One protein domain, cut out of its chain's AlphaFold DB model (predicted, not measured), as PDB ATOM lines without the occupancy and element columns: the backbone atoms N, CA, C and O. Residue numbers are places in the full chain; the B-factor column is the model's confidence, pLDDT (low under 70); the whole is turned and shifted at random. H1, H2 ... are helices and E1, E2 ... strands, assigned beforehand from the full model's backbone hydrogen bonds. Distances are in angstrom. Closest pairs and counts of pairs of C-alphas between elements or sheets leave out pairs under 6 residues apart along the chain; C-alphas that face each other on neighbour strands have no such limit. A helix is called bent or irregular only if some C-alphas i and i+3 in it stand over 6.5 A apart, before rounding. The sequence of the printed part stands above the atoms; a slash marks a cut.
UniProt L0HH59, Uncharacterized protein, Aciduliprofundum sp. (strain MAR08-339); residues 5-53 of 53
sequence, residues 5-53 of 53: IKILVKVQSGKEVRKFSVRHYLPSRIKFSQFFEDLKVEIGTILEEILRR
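AT A GLANCE: This is residues 5 to 53 of the 53 residues of an uncharacterized protein of Aciduliprofundum sp. (strain MAR08-339) (UniProt L0HH59). A long hairpin of two strands, E1 and E2, makes a narrow ribbon, and one helix, H1, folds back to run lengthwise over one face of it, leaving the other face bare. The helix and ribbon are only loosely joined: the turn of the hairpin, in residues 12 to 17, sticks out at one end, and residues 28 to 34, of which 32 to 34 belong to H1, stand free at the other. The printed part has 49 residues with two named strands and one named helix, in the order E1, E2, H1; the sheet has the order E1 - E2, antiparallel, and the class is mixed, helices and strands. The whole is loose, with a radius of gyration of the C-alphas of 12.9 A, and it is a rod spanning 41 by 18 by 11 A.

IN THESE COORDINATES: E1 is residues 5 to 13, 26.0 A from first to last C-alpha, and begins with C-alpha 5 at (-51.980, -36.348, 25.129). E2, the longest strand by residues, is residues 16 to 25 and measures 29.5 A; its C-alpha 16 is at (-47.449, -11.944, 16.351). H1 is residues 32 to 51, 27.9 A long, and ends with C-alpha 51 at (-36.754, -20.342, 13.310).

HOW THE PARTS SIT: E1 and E2 are antiparallel neighbours and form a hairpin, with 164 degrees between their N-to-C directions. C-alphas 8 and 21, which face each other, are 4.5 A apart. Across the pair, N 9 and O 20 are within hydrogen-bond range at 2.8 A, and so are N 20 and O 9 at 2.8 A. Near the turn, N 13 and O 16 are within range at 2.9 A. H1 and E1 are near each other, with 7 pairs of C-alphas within 10 A but no pair within 8 A. H1 and E2 are near each other too, with 6 pairs within 10 A and no pair within 8 A. Residues 35 to 50 of H1 make these pairs. In H1 every O i to N i+4 pair is within hydrogen-bond range, and H1 is not bent.

THE WHOLE: The two C-alphas farthest apart are those of Lys 15 and Arg 29, at 42.0 A. Without the stretches that stand free, the body has 36 residues and spans 33 by 18 by 8 A. The printed part has no cut and ends at residue 53, the chain's last residue. The link from E1 to E2 is tight, with 2 residues, and the link from E2 to H1 is short, with 6 residues; neither link is long. The mean pLDDT of the printed part is 78.0, and residues 27 and 53 are under 70.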
ATOM      1  N   ILE A   5     -52.914 -37.404  24.751       72.62
ATOM      2  CA  ILE A   5     -51.980 -36.348  25.129       72.62
ATOM      3  C   ILE A   5     -52.096 -35.220  24.106       72.62
ATOM      4  O   ILE A   5     -51.649 -35.302  22.961       72.62
ATOM      5  N   LYS A   6     -52.696 -34.112  24.530       74.94
ATOM      6  CA  LYS A   6     -52.813 -32.917  23.698       74.94
ATOM      7  C   LYS A   6     -51.620 -31.997  23.923       74.94
ATOM      8  O   LYS A   6     -51.423 -31.505  25.031       74.94
ATOM      9  N   ILE A   7     -50.879 -31.702  22.858       74.69
ATOM     10  CA  ILE A   7     -49.745 -30.779  22.895       74.69
ATOM     11  C   ILE A   7     -50.105 -29.498  22.153       74.69
ATOM     12  O   ILE A   7     -50.564 -29.502  21.010       74.69
ATOM     13  N   LEU A   8     -49.914 -28.377  22.842       76.69
ATOM     14  CA  LEU A   8     -50.131 -27.045  22.303       76.69
ATOM     15  C   LEU A   8     -48.808 -26.283  22.347       76.69
ATOM     16  O   LEU A   8     -48.323 -25.938  23.420       76.69
ATOM     17  N   VAL A   9     -48.255 -25.991  21.176       75.81
ATOM     18  CA  VAL A   9     -47.063 -25.161  21.012       75.81
ATOM     19  C   VAL A   9     -47.512 -23.755  20.621       75.81
ATOM     20  O   VAL A   9     -48.206 -23.552  19.625       75.81
ATOM     21  N   LYS A  10     -47.142 -22.755  21.418       78.12
ATOM     22  CA  LYS A  10     -47.429 -21.345  21.137       78.12
ATOM     23  C   LYS A  10     -46.113 -20.631  20.859       78.12
ATOM     24  O   LYS A  10     -45.297 -20.493  21.762       78.12
ATOM     25  N   VAL A  11     -45.938 -20.154  19.632       77.19
ATOM     26  CA  VAL A  11     -44.787 -19.339  19.239       77.19
ATOM     27  C   VAL A  11     -45.203 -17.877  19.227       77.19
ATOM     28  O   VAL A  11     -46.220 -17.517  18.631       77.19
ATOM     29  N   GLN A  12     -44.432 -17.026  19.896       77.62
ATOM     30  CA  GLN A  12     -44.648 -15.586  19.915       77.62
ATOM     31  C   GLN A  12     -43.416 -14.881  19.344       77.62
ATOM     32  O   GLN A  12     -42.324 -15.028  19.882       77.62
ATOM     33  N   SER A  13     -43.611 -14.108  18.277       76.81
ATOM     34  CA  SER A  13     -42.582 -13.262  17.669       76.81
ATOM     35  C   SER A  13     -43.064 -11.811  17.695       76.81
ATOM     36  O   SER A  13     -43.961 -11.413  16.950       76.81
ATOM     37  N   GLY A  14     -42.540 -11.023  18.638       82.44
ATOM     38  CA  GLY A  14     -43.012  -9.659  18.896       82.44
ATOM     39  C   GLY A  14     -44.498  -9.612  19.287       82.44
ATOM     40  O   GLY A  14     -44.895 -10.150  20.325       82.44
ATOM     41  N   LYS A  15     -45.319  -8.952  18.452       82.56
ATOM     42  CA  LYS A  15     -46.788  -8.887  18.599       82.56
ATOM     43  C   LYS A  15     -47.521 -10.046  17.909       82.56
ATOM     44  O   LYS A  15     -48.715 -10.218  18.143       82.56
ATOM     45  N   GLU A  16     -46.842 -10.827  17.071       75.12
ATOM     46  CA  GLU A  16     -47.449 -11.944  16.351       75.12
ATOM     47  C   GLU A  16     -47.430 -13.215  17.209       75.12
ATOM     48  O   GLU A  16     -46.405 -13.595  17.777       75.12
ATOM     49  N   VAL A  17     -48.582 -13.883  17.309       79.50
ATOM     50  CA  VAL A  17     -48.739 -15.142  18.044       79.50
ATOM     51  C   VAL A  17     -49.223 -16.218  17.086       79.50
ATOM     52  O   VAL A  17     -50.352 -16.164  16.601       79.50
ATOM     53  N   ARG A  18     -48.400 -17.245  16.881       78.06
ATOM     54  CA  ARG A  18     -48.757 -18.455  16.139       78.06
ATOM     55  C   ARG A  18     -49.029 -19.587  17.122       78.06
ATOM     56  O   ARG A  18     -48.257 -19.827  18.048       78.06
ATOM     57  N   LYS A  19     -50.160 -20.270  16.951       78.81
ATOM     58  CA  LYS A  19     -50.548 -21.424  17.770       78.81
ATOM     59  C   LYS A  19     -50.513 -22.671  16.899       78.81
ATOM     60  O   LYS A  19     -51.205 -22.723  15.889       78.81
ATOM     61  N   PHE A  20     -49.761 -23.667  17.333       76.44
ATOM     62  CA  PHE A  20     -49.687 -24.991  16.737       76.44
ATOM     63  C   PHE A  20     -50.262 -25.981  17.748       76.44
ATOM     64  O   PHE A  20     -49.833 -26.032  18.898       76.44
ATOM     65  N   SER A  21     -51.288 -26.728  17.354       75.19
ATOM     66  CA  SER A  21     -51.893 -27.759  18.198       75.19
ATOM     67  C   SER A  21     -51.715 -29.093  17.503       75.19
ATOM     68  O   SER A  21     -52.231 -29.272  16.404       75.19
ATOM     69  N   VAL A  22     -51.054 -30.032  18.172       75.75
ATOM     70  CA  VAL A  22     -50.905 -31.409  17.698       75.75
ATOM     71  C   VAL A  22     -51.493 -32.331  18.758       75.75
ATOM     72  O   VAL A  22     -51.276 -32.158  19.959       75.75
ATOM     73  N   ARG A  23     -52.334 -33.268  18.323       75.56
ATOM     74  CA  ARG A  23     -52.901 -34.288  19.204       75.56
ATOM     75  C   ARG A  23     -52.074 -35.546  19.042       75.56
ATOM     76  O   ARG A  23     -51.943 -36.033  17.924       75.56
ATOM     77  N   HIS A  24     -51.570 -36.059  20.153       71.94
ATOM     78  CA  HIS A  24     -50.838 -37.309  20.193       71.94
ATOM     79  C   HIS A  24     -51.575 -38.299  21.082       71.94
ATOM     80  O   HIS A  24     -52.111 -37.954  22.131       71.94
ATOM     81  N   TYR A  25     -51.624 -39.549  20.653       72.69
ATOM     82  CA  TYR A  25     -52.219 -40.614  21.447       72.69
ATOM     83  C   TYR A  25     -51.086 -41.402  22.068       72.69
ATOM     84  O   TYR A  25     -50.240 -41.903  21.327       72.69
ATOM     85  N   LEU A  26     -51.064 -41.525  23.397       70.62
ATOM     86  CA  LEU A  26     -50.091 -42.388  24.050       70.62
ATOM     87  C   LEU A  26     -50.467 -43.840  23.733       70.62
ATOM     88  O   LEU A  26     -51.520 -44.316  24.177       70.62
ATOM     89  N   PRO A  27     -49.649 -44.580  22.967       69.69
ATOM     90  CA  PRO A  27     -49.966 -45.964  22.675       69.69
ATOM     91  C   PRO A  27     -49.837 -46.762  23.969       69.69
ATOM     92  O   PRO A  27     -48.826 -46.674  24.660       69.69
ATOM     93  N   SER A  28     -50.820 -47.608  24.278       70.00
ATOM     94  CA  SER A  28     -50.869 -48.391  25.525       70.00
ATOM     95  C   SER A  28     -49.690 -49.357  25.733       70.00
ATOM     96  O   SER A  28     -49.552 -49.943  26.802       70.00
ATOM     97  N   ARG A  29     -48.840 -49.539  24.714       75.31
ATOM     98  CA  ARG A  29     -47.650 -50.403  24.732       75.31
ATOM     99  C   ARG A  29     -46.331 -49.636  24.861       75.31
ATOM    100  O   ARG A  29     -45.289 -50.273  24.985       75.31
ATOM    101  N   ILE A  30     -46.353 -48.304  24.810       75.25
ATOM    102  CA  ILE A  30     -45.147 -47.472  24.856       75.25
ATOM    103  C   ILE A  30     -45.035 -46.823  26.235       75.25
ATOM    104  O   ILE A  30     -46.003 -46.290  26.774       75.25
ATOM    105  N   LYS A  31     -43.836 -46.872  26.823       81.38
ATOM    106  CA  LYS A  31     -43.551 -46.156  28.071       81.38
ATOM    107  C   LYS A  31     -43.622 -44.653  27.812       81.38
ATOM    108  O   LYS A  31     -43.028 -44.176  26.849       81.38
ATOM    109  N   PHE A  32     -44.249 -43.908  28.721       79.44
ATOM    110  CA  PHE A  32     -44.326 -42.444  28.650       79.44
ATOM    111  C   PHE A  32     -42.959 -41.785  28.408       79.44
ATOM    112  O   PHE A  32     -42.867 -40.837  27.640       79.44
ATOM    113  N   SER A  33     -41.888 -42.325  29.000       82.62
ATOM    114  CA  SER A  33     -40.519 -41.842  28.790       82.62
ATOM    115  C   SER A  33     -40.079 -41.900  27.325       82.62
ATOM    116  O   SER A  33     -39.510 -40.938  26.834       82.62
ATOM    117  N   GLN A  34     -40.363 -43.002  26.625       83.69
ATOM    118  CA  GLN A  34     -40.018 -43.167  25.210       83.69
ATOM    119  C   GLN A  34     -40.840 -42.206  24.350       83.69
ATOM    120  O   GLN A  34     -40.283 -41.453  23.564       83.69
ATOM    121  N   PHE A  35     -42.154 -42.172  24.586       82.94
ATOM    122  CA  PHE A  35     -43.062 -41.246  23.916       82.94
ATOM    123  C   PHE A  35     -42.616 -39.788  24.081       82.94
ATOM    124  O   PHE A  35     -42.656 -39.022  23.127       82.94
ATOM    125  N   PHE A  36     -42.170 -39.399  25.276       82.00
ATOM    126  CA  PHE A  36     -41.715 -38.041  25.554       82.00
ATOM    127  C   PHE A  36     -40.406 -37.686  24.841       82.00
ATOM    128  O   PHE A  36     -40.253 -36.550  24.396       82.00
ATOM    129  N   GLU A  37     -39.476 -38.634  24.710       86.31
ATOM    130  CA  GLU A  37     -38.253 -38.429  23.924       86.31
ATOM    131  C   GLU A  37     -38.574 -38.252  22.436       86.31
ATOM    132  O   GLU A  37     -38.094 -37.297  21.827       86.31
ATOM    133  N   ASP A  38     -39.463 -39.083  21.881       84.19
ATOM    134  CA  ASP A  38     -39.924 -38.944  20.494       84.19
ATOM    135  C   ASP A  38     -40.601 -37.576  20.280       84.19
ATOM    136  O   ASP A  38     -40.338 -36.865  19.307       84.19
ATOM    137  N   LEU A  39     -41.410 -37.152  21.256       83.69
ATOM    138  CA  LEU A  39     -42.099 -35.868  21.234       83.69
ATOM    139  C   LEU A  39     -41.147 -34.668  21.243       83.69
ATOM    140  O   LEU A  39     -41.404 -33.663  20.580       83.69
ATOM    141  N   LYS A  40     -40.059 -34.743  22.019       84.75
ATOM    142  CA  LYS A  40     -39.042 -33.683  22.069       84.75
ATOM    143  C   LYS A  40     -38.380 -33.492  20.715       84.75
ATOM    144  O   LYS A  40     -38.158 -32.349  20.324       84.75
ATOM    145  N   VAL A  41     -38.066 -34.589  20.027       87.62
ATOM    146  CA  VAL A  41     -37.462 -34.540  18.692       87.62
ATOM    147  C   VAL A  41     -38.429 -33.874  17.716       87.62
ATOM    148  O   VAL A  41     -38.041 -32.928  17.038       87.62
ATOM    149  N   GLU A  42     -39.701 -34.285  17.717       82.69
ATOM    150  CA  GLU A  42     -40.735 -33.708  16.846       82.69
ATOM    151  C   GLU A  42     -40.934 -32.203  17.099       82.69
ATOM    152  O   GLU A  42     -40.913 -31.398  16.165       82.69
ATOM    153  N   ILE A  43     -41.058 -31.794  18.367       82.56
ATOM    154  CA  ILE A  43     -41.161 -30.373  18.736       82.56
ATOM    155  C   ILE A  43     -39.897 -29.612  18.321       82.56
ATOM    156  O   ILE A  43     -40.005 -28.487  17.836       82.56
ATOM    157  N   GLY A  44     -38.714 -30.209  18.485       83.75
ATOM    158  CA  GLY A  44     -37.443 -29.631  18.052       83.75
ATOM    159  C   GLY A  44     -37.432 -29.323  16.557       83.75
ATOM    160  O   GLY A  44     -37.132 -28.196  16.172       83.75
ATOM    161  N   THR A  45     -37.865 -30.273  15.723       84.75
ATOM    162  CA  THR A  45     -37.983 -30.076  14.271       84.75
ATOM    163  C   THR A  45     -38.964 -28.956  13.920       84.75
ATOM    164  O   THR A  45     -38.645 -28.106  13.090       84.75
ATOM    165  N   ILE A  46     -40.124 -28.893  14.586       79.94
ATOM    166  CA  ILE A  46     -41.107 -27.815  14.377       79.94
ATOM    167  C   ILE A  46     -40.499 -26.451  14.726       79.94
ATOM    168  O   ILE A  46     -40.688 -25.477  13.997       79.94
ATOM    169  N   LEU A  47     -39.765 -26.360  15.838       79.06
ATOM    170  CA  LEU A  47     -39.099 -25.122  16.240       79.06
ATOM    171  C   LEU A  47     -38.012 -24.715  15.242       79.06
ATOM    172  O   LEU A  47     -37.944 -23.540  14.890       79.06
ATOM    173  N   GLU A  48     -37.202 -25.657  14.755       84.62
ATOM    174  CA  GLU A  48     -36.193 -25.379  13.730       84.62
ATOM    175  C   GLU A  48     -36.822 -24.890  12.422       84.62
ATOM    176  O   GLU A  48     -36.363 -23.892  11.874       84.62
ATOM    177  N   GLU A  49     -37.900 -25.514  11.938       78.06
ATOM    178  CA  GLU A  49     -38.615 -25.034  10.747       78.06
ATOM    179  C   GLU A  49     -39.168 -23.614  10.920       78.06
ATOM    180  O   GLU A  49     -39.160 -22.820   9.975       78.06
ATOM    181  N   ILE A  50     -39.637 -23.277  12.124       76.06
ATOM    182  CA  ILE A  50     -40.162 -21.945  12.435       76.06
ATOM    183  C   ILE A  50     -39.041 -20.904  12.518       76.06
ATOM    184  O   ILE A  50     -39.237 -19.792  12.039       76.06
ATOM    185  N   LEU A  51     -37.895 -21.247  13.115       74.69
ATOM    186  CA  LEU A  51     -36.754 -20.342  13.310       74.69
ATOM    187  C   LEU A  51     -35.878 -20.175  12.060       74.69
ATOM    188  O   LEU A  51     -35.141 -19.199  11.963       74.69
ATOM    189  N   ARG A  52     -35.917 -21.123  11.117       74.81
ATOM    190  CA  ARG A  52     -35.153 -21.064   9.858       74.81
ATOM    191  C   ARG A  52     -35.753 -20.086   8.834       74.81
ATOM    192  O   ARG A  52     -35.142 -19.866   7.789       74.81
ATOM    193  N   ARG A  53     -36.937 -19.534   9.113       55.28
ATOM    194  CA  ARG A  53     -37.599 -18.462   8.354       55.28
ATOM    195  C   ARG A  53     -37.451 -17.124   9.060       55.28
ATOM    196  O   ARG A  53     -37.357 -16.119   8.326       55.28
TER     197      ARG A  53